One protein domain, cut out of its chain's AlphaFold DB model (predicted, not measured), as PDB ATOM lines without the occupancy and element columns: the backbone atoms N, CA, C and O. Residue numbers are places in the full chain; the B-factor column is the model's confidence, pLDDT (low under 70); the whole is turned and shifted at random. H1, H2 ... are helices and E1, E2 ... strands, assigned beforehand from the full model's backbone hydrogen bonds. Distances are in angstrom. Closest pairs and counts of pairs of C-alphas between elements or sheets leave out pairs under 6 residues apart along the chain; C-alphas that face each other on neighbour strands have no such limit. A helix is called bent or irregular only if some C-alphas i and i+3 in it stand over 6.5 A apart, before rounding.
ATOM      1  N   ALA A   9      23.025   1.506  23.890       82.88
ATOM      2  CA  ALA A   9      22.771   0.085  24.090       82.88
ATOM      3  C   ALA A   9      21.779  -0.513  23.076       82.88
ATOM      4  O   ALA A   9      21.843  -1.718  22.840       82.88
ATOM      5  N   ASP A  10      20.932   0.310  22.451       88.56
ATOM      6  CA  ASP A  10      19.918  -0.123  21.483       88.56
ATOM      7  C   ASP A  10      20.437  -0.099  20.037       88.56
ATOM      8  O   ASP A  10      19.838  -0.690  19.139       88.56
ATOM      9  N   LEU A  11      21.572   0.564  19.791       90.06
ATOM     10  CA  LEU A  11      22.204   0.607  18.473       90.06
ATOM     11  C   LEU A  11      22.801  -0.753  18.113       90.06
ATOM     12  O   LEU A  11      23.213  -1.495  18.999       90.06
ATOM     13  N   LEU A  12      22.906  -1.062  16.819       92.25
ATOM     14  CA  LEU A  12      23.584  -2.260  16.304       92.25
ATOM     15  C   LEU A  12      25.112  -2.178  16.479       92.25
ATOM     16  O   LEU A  12      25.675  -1.084  16.538       92.25
ATOM     17  N   ASP A  13      25.786  -3.333  16.547       91.44
ATOM     18  CA  ASP A  13      27.247  -3.412  16.742       91.44
ATOM     19  C   ASP A  13      27.999  -2.665  15.630       91.44
ATOM     20  O   ASP A  13      28.982  -1.976  15.897       91.44
ATOM     21  N   GLU A  14      27.513  -2.744  14.391       89.56
ATOM     22  CA  GLU A  14      28.100  -2.077  13.231       89.56
ATOM     23  C   GLU A  14      28.022  -0.553  13.362       89.56
ATOM     24  O   GLU A  14      29.005   0.144  13.111       89.56
ATOM     25  N   ILE A  15      26.874  -0.033  13.811       90.81
ATOM     26  CA  ILE A  15      26.667   1.407  14.018       90.81
ATOM     27  C   ILE A  15      27.565   1.899  15.153       90.81
ATOM     28  O   ILE A  15      28.252   2.909  15.004       90.81
ATOM     29  N   LEU A  16      27.615   1.156  16.262       90.94
ATOM     30  CA  LEU A  16      28.508   1.453  17.381       90.94
ATOM     31  C   LEU A  16      29.965   1.493  16.932       90.94
ATOM     32  O   LEU A  16      30.697   2.410  17.288       90.94
ATOM     33  N   MET A  17      30.383   0.537  16.106       88.50
ATOM     34  CA  MET A  17      31.749   0.471  15.612       88.50
ATOM     35  C   MET A  17      32.090   1.630  14.669       88.50
ATOM     36  O   MET A  17      33.215   2.128  14.719       88.50
ATOM     37  N   ILE A  18      31.141   2.096  13.851       88.75
ATOM     38  CA  ILE A  18      31.311   3.310  13.038       88.75
ATOM     39  C   ILE A  18      31.488   4.527  13.948       88.75
ATOM     40  O   ILE A  18      32.460   5.260  13.783       88.75
ATOM     41  N   ILE A  19      30.604   4.714  14.932       89.00
ATOM     42  CA  ILE A  19      30.676   5.839  15.878       89.00
ATOM     43  C   ILE A  19      32.014   5.819  16.624       89.00
ATOM     44  O   ILE A  19      32.734   6.811  16.639       89.00
ATOM     45  N   PHE A  20      32.390   4.675  17.197       88.62
ATOM     46  CA  PHE A  20      33.614   4.541  17.982       88.62
ATOM     47  C   PHE A  20      34.878   4.811  17.164       88.62
ATOM     48  O   PHE A  20      35.826   5.355  17.719       88.62
ATOM     49  N   LYS A  21      34.896   4.467  15.868       83.75
ATOM     50  CA  LYS A  21      36.025   4.746  14.961       83.75
ATOM     51  C   LYS A  21      36.152   6.218  14.560       83.75
ATOM     52  O   LYS A  21      37.220   6.615  14.106       83.75
ATOM     53  N   GLN A  22      35.069   6.990  14.655       84.94
ATOM     54  CA  GLN A  22      35.075   8.435  14.393       84.94
ATOM     55  C   GLN A  22      35.506   9.243  15.621       84.94
ATOM     56  O   GLN A  22      35.930  10.388  15.498       84.94
ATOM     57  N   LEU A  23      35.389   8.650  16.806       83.06
ATOM     58  CA  LEU A  23      35.848   9.232  18.058       83.06
ATOM     59  C   LEU A  23      37.334   8.941  18.281       83.06
ATOM     60  O   LEU A  23      37.961   8.163  17.567       83.06
ATOM     61  N   TYR A  24      37.916   9.552  19.308       79.12
ATOM     62  CA  TYR A  24      39.300   9.285  19.662       79.12
ATOM     63  C   TYR A  24      39.421   7.874  20.273       79.12
ATOM     64  O   TYR A  24      39.106   7.639  21.439       79.12
ATOM     65  N   ASN A  25      39.824   6.904  19.442       77.19
ATOM     66  CA  ASN A  25      39.700   5.460  19.699       77.19
ATOM     67  C   ASN A  25      40.195   5.013  21.087       77.19
ATOM     68  O   ASN A  25      39.618   4.110  21.692       77.19
ATOM     69  N   ILE A  26      41.261   5.629  21.603       78.25
ATOM     70  CA  ILE A  26      41.844   5.295  22.907       78.25
ATOM     71  C   ILE A  26      41.020   5.824  24.090       78.25
ATOM     72  O   ILE A  26      40.901   5.124  25.095       78.25
ATOM     73  N   GLU A  27      40.388   6.992  23.966       80.69
ATOM     74  CA  GLU A  27      39.446   7.509  24.967       80.69
ATOM     75  C   GLU A  27      38.177   6.670  25.011       80.69
ATOM     76  O   GLU A  27      37.701   6.325  26.092       80.69
ATOM     77  N   VAL A  28      37.660   6.289  23.839       85.50
ATOM     78  CA  VAL A  28      36.518   5.377  23.737       85.50
ATOM     79  C   VAL A  28      36.851   4.054  24.408       85.50
ATOM     80  O   VAL A  28      36.085   3.573  25.244       85.50
ATOM     81  N   PHE A  29      38.019   3.490  24.090       82.94
ATOM     82  CA  PHE A  29      38.482   2.262  24.717       82.94
ATOM     83  C   PHE A  29      38.553   2.429  26.236       82.94
ATOM     84  O   PHE A  29      37.979   1.625  26.962       82.94
ATOM     85  N   TYR A  30      39.208   3.479  26.733       81.31
ATOM     86  CA  TYR A  30      39.359   3.716  28.168       81.31
ATOM     87  C   TYR A  30      38.021   3.927  28.893       81.31
ATOM     88  O   TYR A  30      37.852   3.455  30.019       81.31
ATOM     89  N   SER A  31      37.074   4.613  28.252       84.44
ATOM     90  CA  SER A  31      35.778   4.962  28.838       84.44
ATOM     91  C   SER A  31      34.813   3.782  28.870       84.44
ATOM     92  O   SER A  31      34.022   3.661  29.801       84.44
ATOM     93  N   LEU A  32      34.871   2.908  27.864       87.31
ATOM     94  CA  LEU A  32      33.896   1.831  27.683       87.31
ATOM     95  C   LEU A  32      34.420   0.451  28.100       87.31
ATOM     96  O   LEU A  32      33.622  -0.476  28.279       87.31
ATOM     97  N   ILE A  33      35.732   0.293  28.300       84.69
ATOM     98  CA  ILE A  33      36.311  -0.963  28.784       84.69
ATOM     99  C   ILE A  33      35.783  -1.299  30.185       84.69
ATOM    100  O   ILE A  33      35.907  -0.536  31.142       84.69
ATOM    101  N   GLY A  34      35.194  -2.482  30.316       82.94
ATOM    102  CA  GLY A  34      34.594  -2.971  31.557       82.94
ATOM    103  C   GLY A  34      33.161  -2.497  31.806       82.94
ATOM    104  O   GLY A  34      32.523  -3.047  32.697       82.94
ATOM    105  N   VAL A  35      32.627  -1.559  31.015       87.75
ATOM    106  CA  VAL A  35      31.261  -1.036  31.201       87.75
ATOM    107  C   VAL A  35      30.210  -2.087  30.853       87.75
ATOM    108  O   VAL A  35      29.243  -2.277  31.584       87.75
ATOM    109  N   SER A  36      30.391  -2.803  29.742       89.62
ATOM    110  CA  SER A  36      29.493  -3.892  29.361       89.62
ATOM    111  C   SER A  36      30.236  -5.005  28.630       89.62
ATOM    112  O   SER A  36      31.228  -4.773  27.935       89.62
ATOM    113  N   LYS A  37      29.734  -6.241  28.746       88.94
ATOM    114  CA  LYS A  37      30.284  -7.388  27.999       88.94
ATOM    115  C   LYS A  37      30.226  -7.157  26.486       88.94
ATOM    116  O   LYS A  37      31.147  -7.553  25.776       88.94
ATOM    117  N   ARG A  38      29.164  -6.498  26.010       91.75
ATOM    118  CA  ARG A  38      28.961  -6.169  24.597       91.75
ATOM    119  C   ARG A  38      30.014  -5.182  24.101       91.75
ATOM    120  O   ARG A  38      30.701  -5.477  23.129       91.75
ATOM    121  N   PHE A  39      30.215  -4.071  24.807       89.88
ATOM    122  CA  PHE A  39      31.242  -3.096  24.439       89.88
ATOM    123  C   PHE A  39      32.635  -3.701  24.524       89.88
ATOM    124  O   PHE A  39      33.416  -3.521  23.602       89.88
ATOM    125  N   ASN A  40      32.927  -4.519  25.538       88.62
ATOM    126  CA  ASN A  40      34.207  -5.221  25.609       88.62
ATOM    127  C   ASN A  40      34.469  -6.081  24.370       88.62
ATOM    128  O   ASN A  40      35.599  -6.102  23.889       88.62
ATOM    129  N   LYS A  41      33.449  -6.765  23.838       89.25
ATOM    130  CA  LYS A  41      33.579  -7.546  22.601       89.25
ATOM    131  C   LYS A  41      33.928  -6.649  21.409       89.25
ATOM    132  O   LYS A  41      34.857  -6.977  20.681       89.25
ATOM    133  N   ILE A  42      33.234  -5.519  21.252       89.06
ATOM    134  CA  ILE A  42      33.480  -4.549  20.169       89.06
ATOM    135  C   ILE A  42      34.875  -3.922  20.300       89.06
ATOM    136  O   ILE A  42      35.626  -3.865  19.333       89.06
ATOM    137  N   LEU A  43      35.263  -3.496  21.502       87.75
ATOM    138  CA  LEU A  43      36.548  -2.842  21.753       87.75
ATOM    139  C   LEU A  43      37.739  -3.774  21.522       87.75
ATOM    140  O   LEU A  43      38.795  -3.309  21.113       87.75
ATOM    141  N   HIS A  44      37.587  -5.078  21.761       86.38
ATOM    142  CA  HIS A  44      38.626  -6.073  21.472       86.38
ATOM    143  C   HIS A  44      38.615  -6.561  20.022       86.38
ATOM    144  O   HIS A  44      39.483  -7.357  19.649       86.38
ATOM    145  N   ASP A  45      37.667  -6.104  19.206       85.94
ATOM    146  CA  ASP A  45      37.619  -6.467  17.802       85.94
ATOM    147  C   ASP A  45      38.907  -5.998  17.091       85.94
ATOM    148  O   ASP A  45      39.372  -4.866  17.298       85.94
ATOM    149  N   PRO A  46      39.531  -6.841  16.251       82.12
ATOM    150  CA  PRO A  46      40.727  -6.466  15.502       82.12
ATOM    151  C   PRO A  46      40.545  -5.207  14.649       82.12
ATOM    152  O   PRO A  46      41.491  -4.435  14.486       82.12
ATOM    153  N   SER A  47      39.341  -4.961  14.130       82.31
ATOM    154  CA  SER A  47      39.048  -3.787  13.309       82.31
ATOM    155  C   SER A  47      38.998  -2.488  14.118       82.31
ATOM    156  O   SER A  47      39.163  -1.421  13.533       82.31
ATOM    157  N   PHE A  48      38.806  -2.564  15.439       82.19
ATOM    158  CA  PHE A  48      38.902  -1.424  16.352       82.19
ATOM    159  C   PHE A  48      40.314  -1.294  16.940       82.19
ATOM    160  O   PHE A  48      40.921  -0.227  16.910       82.19
ATOM    161  N   THR A  49      40.894  -2.400  17.412       78.56
ATOM    162  CA  THR A  49      42.221  -2.390  18.058       78.56
ATOM    163  C   THR A  49      43.381  -2.101  17.107       78.56
ATOM    164  O   THR A  49      44.407  -1.584  17.543       78.56
ATOM    165  N   SER A  50      43.252  -2.416  15.813       76.12
ATOM    166  CA  SER A  50      44.296  -2.136  14.811       76.12
ATOM    167  C   SER A  50      44.495  -0.645  14.531       76.12
ATOM    168  O   SER A  50      45.558  -0.260  14.053       76.12
ATOM    169  N   VAL A  51      43.508   0.189  14.867       75.25
ATOM    170  CA  VAL A  51      43.518   1.642  14.648       75.25
ATOM    171  C   VAL A  51      43.658   2.437  15.948       75.25
ATOM    172  O   VAL A  51      43.429   3.646  15.957       75.25
ATOM    173  N   LEU A  52      44.036   1.795  17.060       74.75
ATOM    174  CA  LEU A  52      44.287   2.495  18.321       74.75
ATOM    175  C   LEU A  52      45.471   3.452  18.168       74.75
ATOM    176  O   LEU A  52      46.618   3.035  18.015       74.75
ATOM    177  N   ARG A  53      45.177   4.750  18.232       72.56
ATOM    178  CA  ARG A  53      46.183   5.810  18.259       72.56
ATOM    179  C   ARG A  53      46.467   6.155  19.715       72.56
ATOM    180  O   ARG A  53      45.554   6.508  20.447       72.56
ATOM    181  N   LEU A  54      47.725   6.019  20.123       67.25
ATOM    182  CA  LEU A  54      48.197   6.330  21.482       67.25
ATOM    183  C   LEU A  54      48.746   7.764  21.609       67.25
ATOM    184  O   LEU A  54      49.329   8.106  22.634       67.25
ATOM    185  N   VAL A  55      48.609   8.568  20.553       62.84
ATOM    186  CA  VAL A  55      49.222   9.893  20.414       62.84
ATOM    187  C   VAL A  55      48.121  10.914  20.185       62.84
ATOM    188  O   VAL A  55      47.412  10.828  19.174       62.84
ATOM    189  N   GLU A  56      47.927  11.822  21.140       59.19
ATOM    190  CA  GLU A  56      46.914  12.874  21.075       59.19
ATOM    191  C   GLU A  56      47.523  14.058  20.325       59.19
ATOM    192  O   GLU A  56      48.566  14.591  20.707       59.19
ATOM    193  N   TYR A  57      46.916  14.422  19.199       53.62
ATOM    194  CA  TYR A  57      47.304  15.618  18.463       53.62
ATOM    195  C   TYR A  57      46.443  16.757  18.993       53.62
ATOM    196  O   TYR A  57      45.223  16.721  18.834       53.62
ATOM    197  N   SER A  58      47.057  17.735  19.662       52.97
ATOM    198  CA  SER A  58      46.347  18.970  19.991       52.97
ATOM    199  C   SER A  58      46.138  19.810  18.727       52.97
ATOM    200  O   SER A  58      46.851  19.661  17.734       52.97
ATOM    201  N   VAL A  59      45.156  20.707  18.782       54.06
ATOM    202  CA  VAL A  59      44.825  21.652  17.702       54.06
ATOM    203  C   VAL A  59      45.988  22.623  17.409       54.06
ATOM    204  O   VAL A  59      46.053  23.168  16.314       54.06
ATOM    205  N   ASP A  60      46.941  22.755  18.339       59.03
ATOM    206  CA  ASP A  60      48.111  23.641  18.252       59.03
ATOM    207  C   ASP A  60      49.420  22.902  17.893       59.03
ATOM    208  O   ASP A  60      50.508  23.352  18.244       59.03
ATOM    209  N   ASP A  61      49.350  21.737  17.235       52.50
ATOM    210  CA  ASP A  61      50.524  20.925  16.842       52.50
ATOM    211  C   ASP A  61      51.397  20.425  18.016       52.50
ATOM    212  O   ASP A  61      52.455  19.814  17.833       52.50
ATOM    213  N   HIS A  62      50.942  20.602  19.257       54.38
ATOM    214  CA  HIS A  62      51.556  19.958  20.408       54.38
ATOM    215  C   HIS A  62      51.071  18.513  20.512       54.38
ATOM    216  O   HIS A  62      49.870  18.236  20.573       54.38
ATOM    217  N   VAL A  63      52.023  17.583  20.535       55.38
ATOM    218  CA  VAL A  63      51.754  16.179  20.838       55.38
ATOM    219  C   VAL A  63      51.448  16.086  22.329       55.38
ATOM    220  O   VAL A  63      52.357  16.109  23.161       55.38
ATOM    221  N   CYS A  64      50.169  15.986  22.675       54.41
ATOM    222  CA  CYS A  64      49.774  15.634  24.026       54.41
ATOM    223  C   CYS A  64      49.977  14.123  24.181       54.41
ATOM    224  O   CYS A  64      49.426  13.290  23.460       54.41
ATOM    225  N   SER A  65      50.854  13.736  25.103       57.91
ATOM    226  CA  SER A  65      50.954  12.335  25.493       57.91
ATOM    227  C   SER A  65      49.655  11.929  26.175       57.91
ATOM    228  O   SER A  65      49.160  12.675  27.022       57.91
ATOM    229  N   LEU A  66      49.170  10.721  25.876       64.31
ATOM    230  CA  LEU A  66      48.059  10.104  26.589       64.31
ATOM    231  C   LEU A  66      48.201  10.346  28.101       64.31
ATOM    232  O   LEU A  66      49.258  10.041  28.664       64.31
ATOM    233  N   HIS A  67      47.163  10.878  28.756       70.62
ATOM    234  CA  HIS A  67      47.204  11.170  30.192       70.62
ATOM    235  C   HIS A  67      47.810   9.977  30.951       70.62
ATOM    236  O   HIS A  67      47.341   8.849  30.789       70.62
ATOM    237  N   TYR A  68      48.841  10.201  31.777       68.12
ATOM    238  CA  TYR A  68      49.687   9.139  32.359       68.12
ATOM    239  C   TYR A  68      48.893   7.951  32.934       68.12
ATOM    240  O   TYR A  68      49.257   6.791  32.751       68.12
ATOM    241  N   ARG A  69      47.750   8.226  33.579       68.75
ATOM    242  CA  ARG A  69      46.845   7.193  34.117       68.75
ATOM    243  C   ARG A  69      46.220   6.300  33.036       68.75
ATOM    244  O   ARG A  69      46.125   5.091  33.238       68.75
ATOM    245  N   MET A  70      45.818   6.872  31.900       69.75
ATOM    246  CA  MET A  70      45.309   6.118  30.751       69.75
ATOM    247  C   MET A  70      46.414   5.256  30.144       69.75
ATOM    248  O   MET A  70      46.183   4.081  29.875       69.75
ATOM    249  N   PHE A  71      47.629   5.802  30.017       71.31
ATOM    250  CA  PHE A  71      48.768   5.074  29.454       71.31
ATOM    251  C   PHE A  71      49.169   3.894  30.341       71.31
ATOM    252  O   PHE A  71      49.290   2.762  29.879       71.31
ATOM    253  N   HIS A  72      49.278   4.133  31.646       75.31
ATOM    254  CA  HIS A  72      49.613   3.102  32.620       75.31
ATOM    255  C   HIS A  72      48.580   1.965  32.632       75.31
ATOM    256  O   HIS A  72      48.938   0.786  32.569       75.31
ATOM    257  N   ARG A  73      47.281   2.305  32.633       73.00
ATOM    258  CA  ARG A  73      46.203   1.310  32.547       73.00
ATOM    259  C   ARG A  73      46.234   0.560  31.217       73.00
ATOM    260  O   ARG A  73      46.017  -0.652  31.200       73.00
ATOM    261  N   PHE A  74      46.542   1.250  30.120       74.56
ATOM    262  CA  PHE A  74      46.694   0.626  28.815       74.56
ATOM    263  C   PHE A  74      47.801  -0.430  28.821       74.56
ATOM    264  O   PHE A  74      47.541  -1.583  28.484       74.56
ATOM    265  N   CYS A  75      49.002  -0.080  29.282       76.38
ATOM    266  CA  CYS A  75      50.136  -1.000  29.333       76.38
ATOM    267  C   CYS A  75      49.894  -2.208  30.248       76.38
ATOM    268  O   CYS A  75      50.268  -3.322  29.886       76.38
ATOM    269  N   LEU A  76      49.272  -2.010  31.415       79.69
ATOM    270  CA  LEU A  76      49.125  -3.078  32.410       79.69
ATOM    271  C   LEU A  76      47.884  -3.951  32.230       79.69
ATOM    272  O   LEU A  76      47.903  -5.114  32.621       79.69
ATOM    273  N   GLN A  77      46.794  -3.408  31.687       74.88
ATOM    274  CA  GLN A  77      45.506  -4.109  31.646       74.88
ATOM    275  C   GLN A  77      45.052  -4.393  30.217       74.88
ATOM    276  O   GLN A  77      44.618  -5.504  29.924       74.88
ATOM    277  N   ILE A  78      45.181  -3.418  29.319       72.69
ATOM    278  CA  ILE A  78      44.603  -3.489  27.971       72.69
ATOM    279  C   ILE A  78      45.530  -4.242  27.013       72.69
ATOM    280  O   ILE A  78      45.110  -5.184  26.340       72.69
ATOM    281  N   LEU A  79      46.810  -3.869  26.976       76.69
ATOM    282  CA  LEU A  79      47.802  -4.473  26.091       76.69
ATOM    283  C   LEU A  79      47.928  -5.998  26.304       76.69
ATOM    284  O   LEU A  79      47.916  -6.731  25.308       76.69
ATOM    285  N   PRO A  80      47.955  -6.524  27.550       78.56
ATOM    286  CA  PRO A  80      47.964  -7.966  27.778       78.56
ATOM    287  C   PRO A  80      46.700  -8.670  27.272       78.56
ATOM    288  O   PRO A  80      46.805  -9.770  26.729       78.56
ATOM    289  N   GLN A  81      45.523  -8.044  27.399       73.81
ATOM    290  CA  GLN A  81      44.252  -8.606  26.921       73.81
ATOM    291  C   GLN A  81      44.225  -8.703  25.392       73.81
ATOM    292  O   GLN A  81      43.923  -9.767  24.849       73.81
ATOM    293  N   ILE A  82      44.634  -7.643  24.687       71.06
ATOM    294  CA  ILE A  82      44.747  -7.647  23.219       71.06
ATOM    295  C   ILE A  82      45.726  -8.738  22.759       71.06
ATOM    296  O   ILE A  82      45.434  -9.510  21.840       71.06
ATOM    297  N   HIS A  83      46.885  -8.838  23.413       71.69
ATOM    298  CA  HIS A  83      47.898  -9.833  23.073       71.69
ATOM    299  C   HIS A  83      47.424 -11.274  23.336       71.69
ATOM    300  O   HIS A  83      47.676 -12.162  22.517       71.69
ATOM    301  N   HIS A  84      46.690 -11.520  24.427       68.00
ATOM    302  CA  HIS A  84      46.092 -12.829  24.702       68.00
ATOM    303  C   HIS A  84      45.083 -13.241  23.627       68.00
ATOM    304  O   HIS A  84      45.154 -14.367  23.128       68.00
ATOM    305  N   THR A  85      44.206 -12.326  23.214       63.03
ATOM    306  CA  THR A  85      43.227 -12.570  22.145       63.03
ATOM    307  C   THR A  85      43.917 -12.938  20.828       63.03
ATOM    308  O   THR A  85      43.524 -13.901  20.169       63.03
ATOM    309  N   ARG A  86      45.024 -12.264  20.477       59.53
ATOM    310  CA  ARG A  86      45.817 -12.594  19.276       59.53
ATOM    311  C   ARG A  86      46.562 -13.932  19.378       59.53
ATOM    312  O   ARG A  86      46.587 -14.685  18.405       59.53
ATOM    313  N   LYS A  87      47.125 -14.276  20.544       56.16
ATOM    314  CA  LYS A  87      47.776 -15.586  20.767       56.16
ATOM    315  C   LYS A  87      46.797 -16.758  20.662       56.16
ATOM    316  O   LYS A  87      47.184 -17.822  20.183       56.16
ATOM    317  N   ILE A  88      45.548 -16.583  21.090       51.38
ATOM    318  CA  ILE A  88      44.508 -17.615  20.960       51.38
ATOM    319  C   ILE A  88      44.142 -17.835  19.485       51.38
ATOM    320  O   ILE A  88      44.035 -18.987  19.064       51.38
ATOM    321  N   SER A  89      44.029 -16.770  18.683       47.59
ATOM    322  CA  SER A  89      43.783 -16.900  17.237       47.59
ATOM    323  C   SER A  89      44.909 -17.643  16.513       47.59
ATOM    324  O   SER A  89      44.625 -18.557  15.746       47.59
ATOM    325  N   LEU A  90      46.180 -17.347  16.801       46.16
ATOM    326  CA  LEU A  90      47.314 -18.038  16.162       46.16
ATOM    327  C   LEU A  90      47.411 -19.526  16.536       46.16
ATOM    328  O   LEU A  90      47.793 -20.348  15.710       46.16
ATOM    329  N   LYS A  91      47.021 -19.903  17.760       46.78
ATOM    330  CA  LYS A  91      46.964 -21.318  18.164       46.78
ATOM    331  C   LYS A  91      45.824 -22.096  17.499       46.78
ATOM    332  O   LYS A  91      45.927 -23.311  17.393       46.78
ATOM    333  N   ARG A  92      44.750 -21.426  17.063       47.03
ATOM    334  CA  ARG A  92      43.630 -22.060  16.342       47.03
ATOM    335  C   ARG A  92      43.906 -22.284  14.855       47.03
ATOM    336  O   ARG A  92      43.299 -23.177  14.289       47.03
ATOM    337  N   PHE A  93      44.807 -21.512  14.250       45.00
ATOM    338  CA  PHE A  93      45.175 -21.654  12.835       45.00
ATOM    339  C   PHE A  93      46.241 -22.728  12.563       45.00
ATOM    340  O   PHE A  93      46.411 -23.125  11.418       45.00
ATOM    341  N   ASN A  94      46.940 -23.213  13.595       45.00
ATOM    342  CA  ASN A  94      47.983 -24.242  13.479       45.00
ATOM    343  C   ASN A  94      47.504 -25.637  13.931       45.00
ATOM    344  O   ASN A  94      48.288 -26.386  14.514       45.00
TER     345      ASN A  94
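What this domain is: This is residues 9 to 94 of the 95 residues of the protein "Hypothetical protein" of Rotaria socialis (UniProt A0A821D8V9). A two-stranded hairpin, E1 and E2, sits at one end of an elongated, mostly helical domain, and from it the long bent helix H5 runs back past one side of a loose cluster of four short helices, H1 to H4. Residues 87 to 94, of which 87 to 93 belong to H5, stick out beyond the cluster. The 86 printed residues hold five named helices and two named strands, in the order H1, H2, H3, H4, E1, E2, H5; the sheet, of order E1 - E2, is antiparallel. The whole is only just compact, close to loose, with a radius of gyration of the C-alphas of 14.1 A, and it spans 47 by 31 by 21 A, only just elongated.

Where its parts are: Find C-alpha 55 at (49.222, 9.893, 20.414), where E1, residues 55 to 57, begins; E2 is residues 63 to 65. H5, residues 68 to 93, was assigned as one helix by its hydrogen bonds, but it is bent: C-alphas 76 and 79 are 6.6 A apart. Its arm H5a, residues 68 to 76, is 12.2 A long, and H5b, residues 79 to 93, runs 21.9 A to C-alpha 93 at (45.175, -21.654, 12.835). Go back to C-alpha 13 at (27.247, -3.412, 16.742) for H1, residues 13 to 22, 14.4 A long. Then come H2, residues 25 to 32, 10.5 A; H3, residues 37 to 43, 9.9 A; and H4, residues 46 to 49, 5.0 A.

How they stand to each other: In the hairpin E1 and E2, look at N 56 and O 64, 3.1 A apart, and N 64 and O 56, 2.9 A apart, both within hydrogen-bond range. H5a and H5b stand at a shallow tilt of 29 degrees. H5a is close to H2 but not clearly touching, about perpendicular at 84 degrees; the closest C-alphas, of Tyr 30 and Met 70, are 6.9 A apart. H5b is close to H4 but not clearly touching, at the C-alphas of Thr 49 and Ile 82, 7.8 A. H2 and H3 form a helical hairpin and only just touch, with 3 pairs of C-alphas within 8 A, the closest being Phe 29 and Leu 43 at 6.2 A; they run opposite ways at a shallow tilt of 9 degrees. H1 is close to H3 but not clearly touching, at the C-alphas of Met 17 and Ile 42, 7.0 A. H1 and H5b are apart. In H1, H2, H3, H5a and H5b every O i to N i+4 pair is within hydrogen-bond range; H4 is too short for such a pair.

The domain as a whole: The two C-alphas farthest apart, of Asp 60 and Asn 94, are 48.1 A apart. The printed part has no cut, and the links between its named elements are tight. The mean pLDDT of the printed part is 74.4; look for values under 70 at residues 54 to 66, 68 to 70 and 84 to 94.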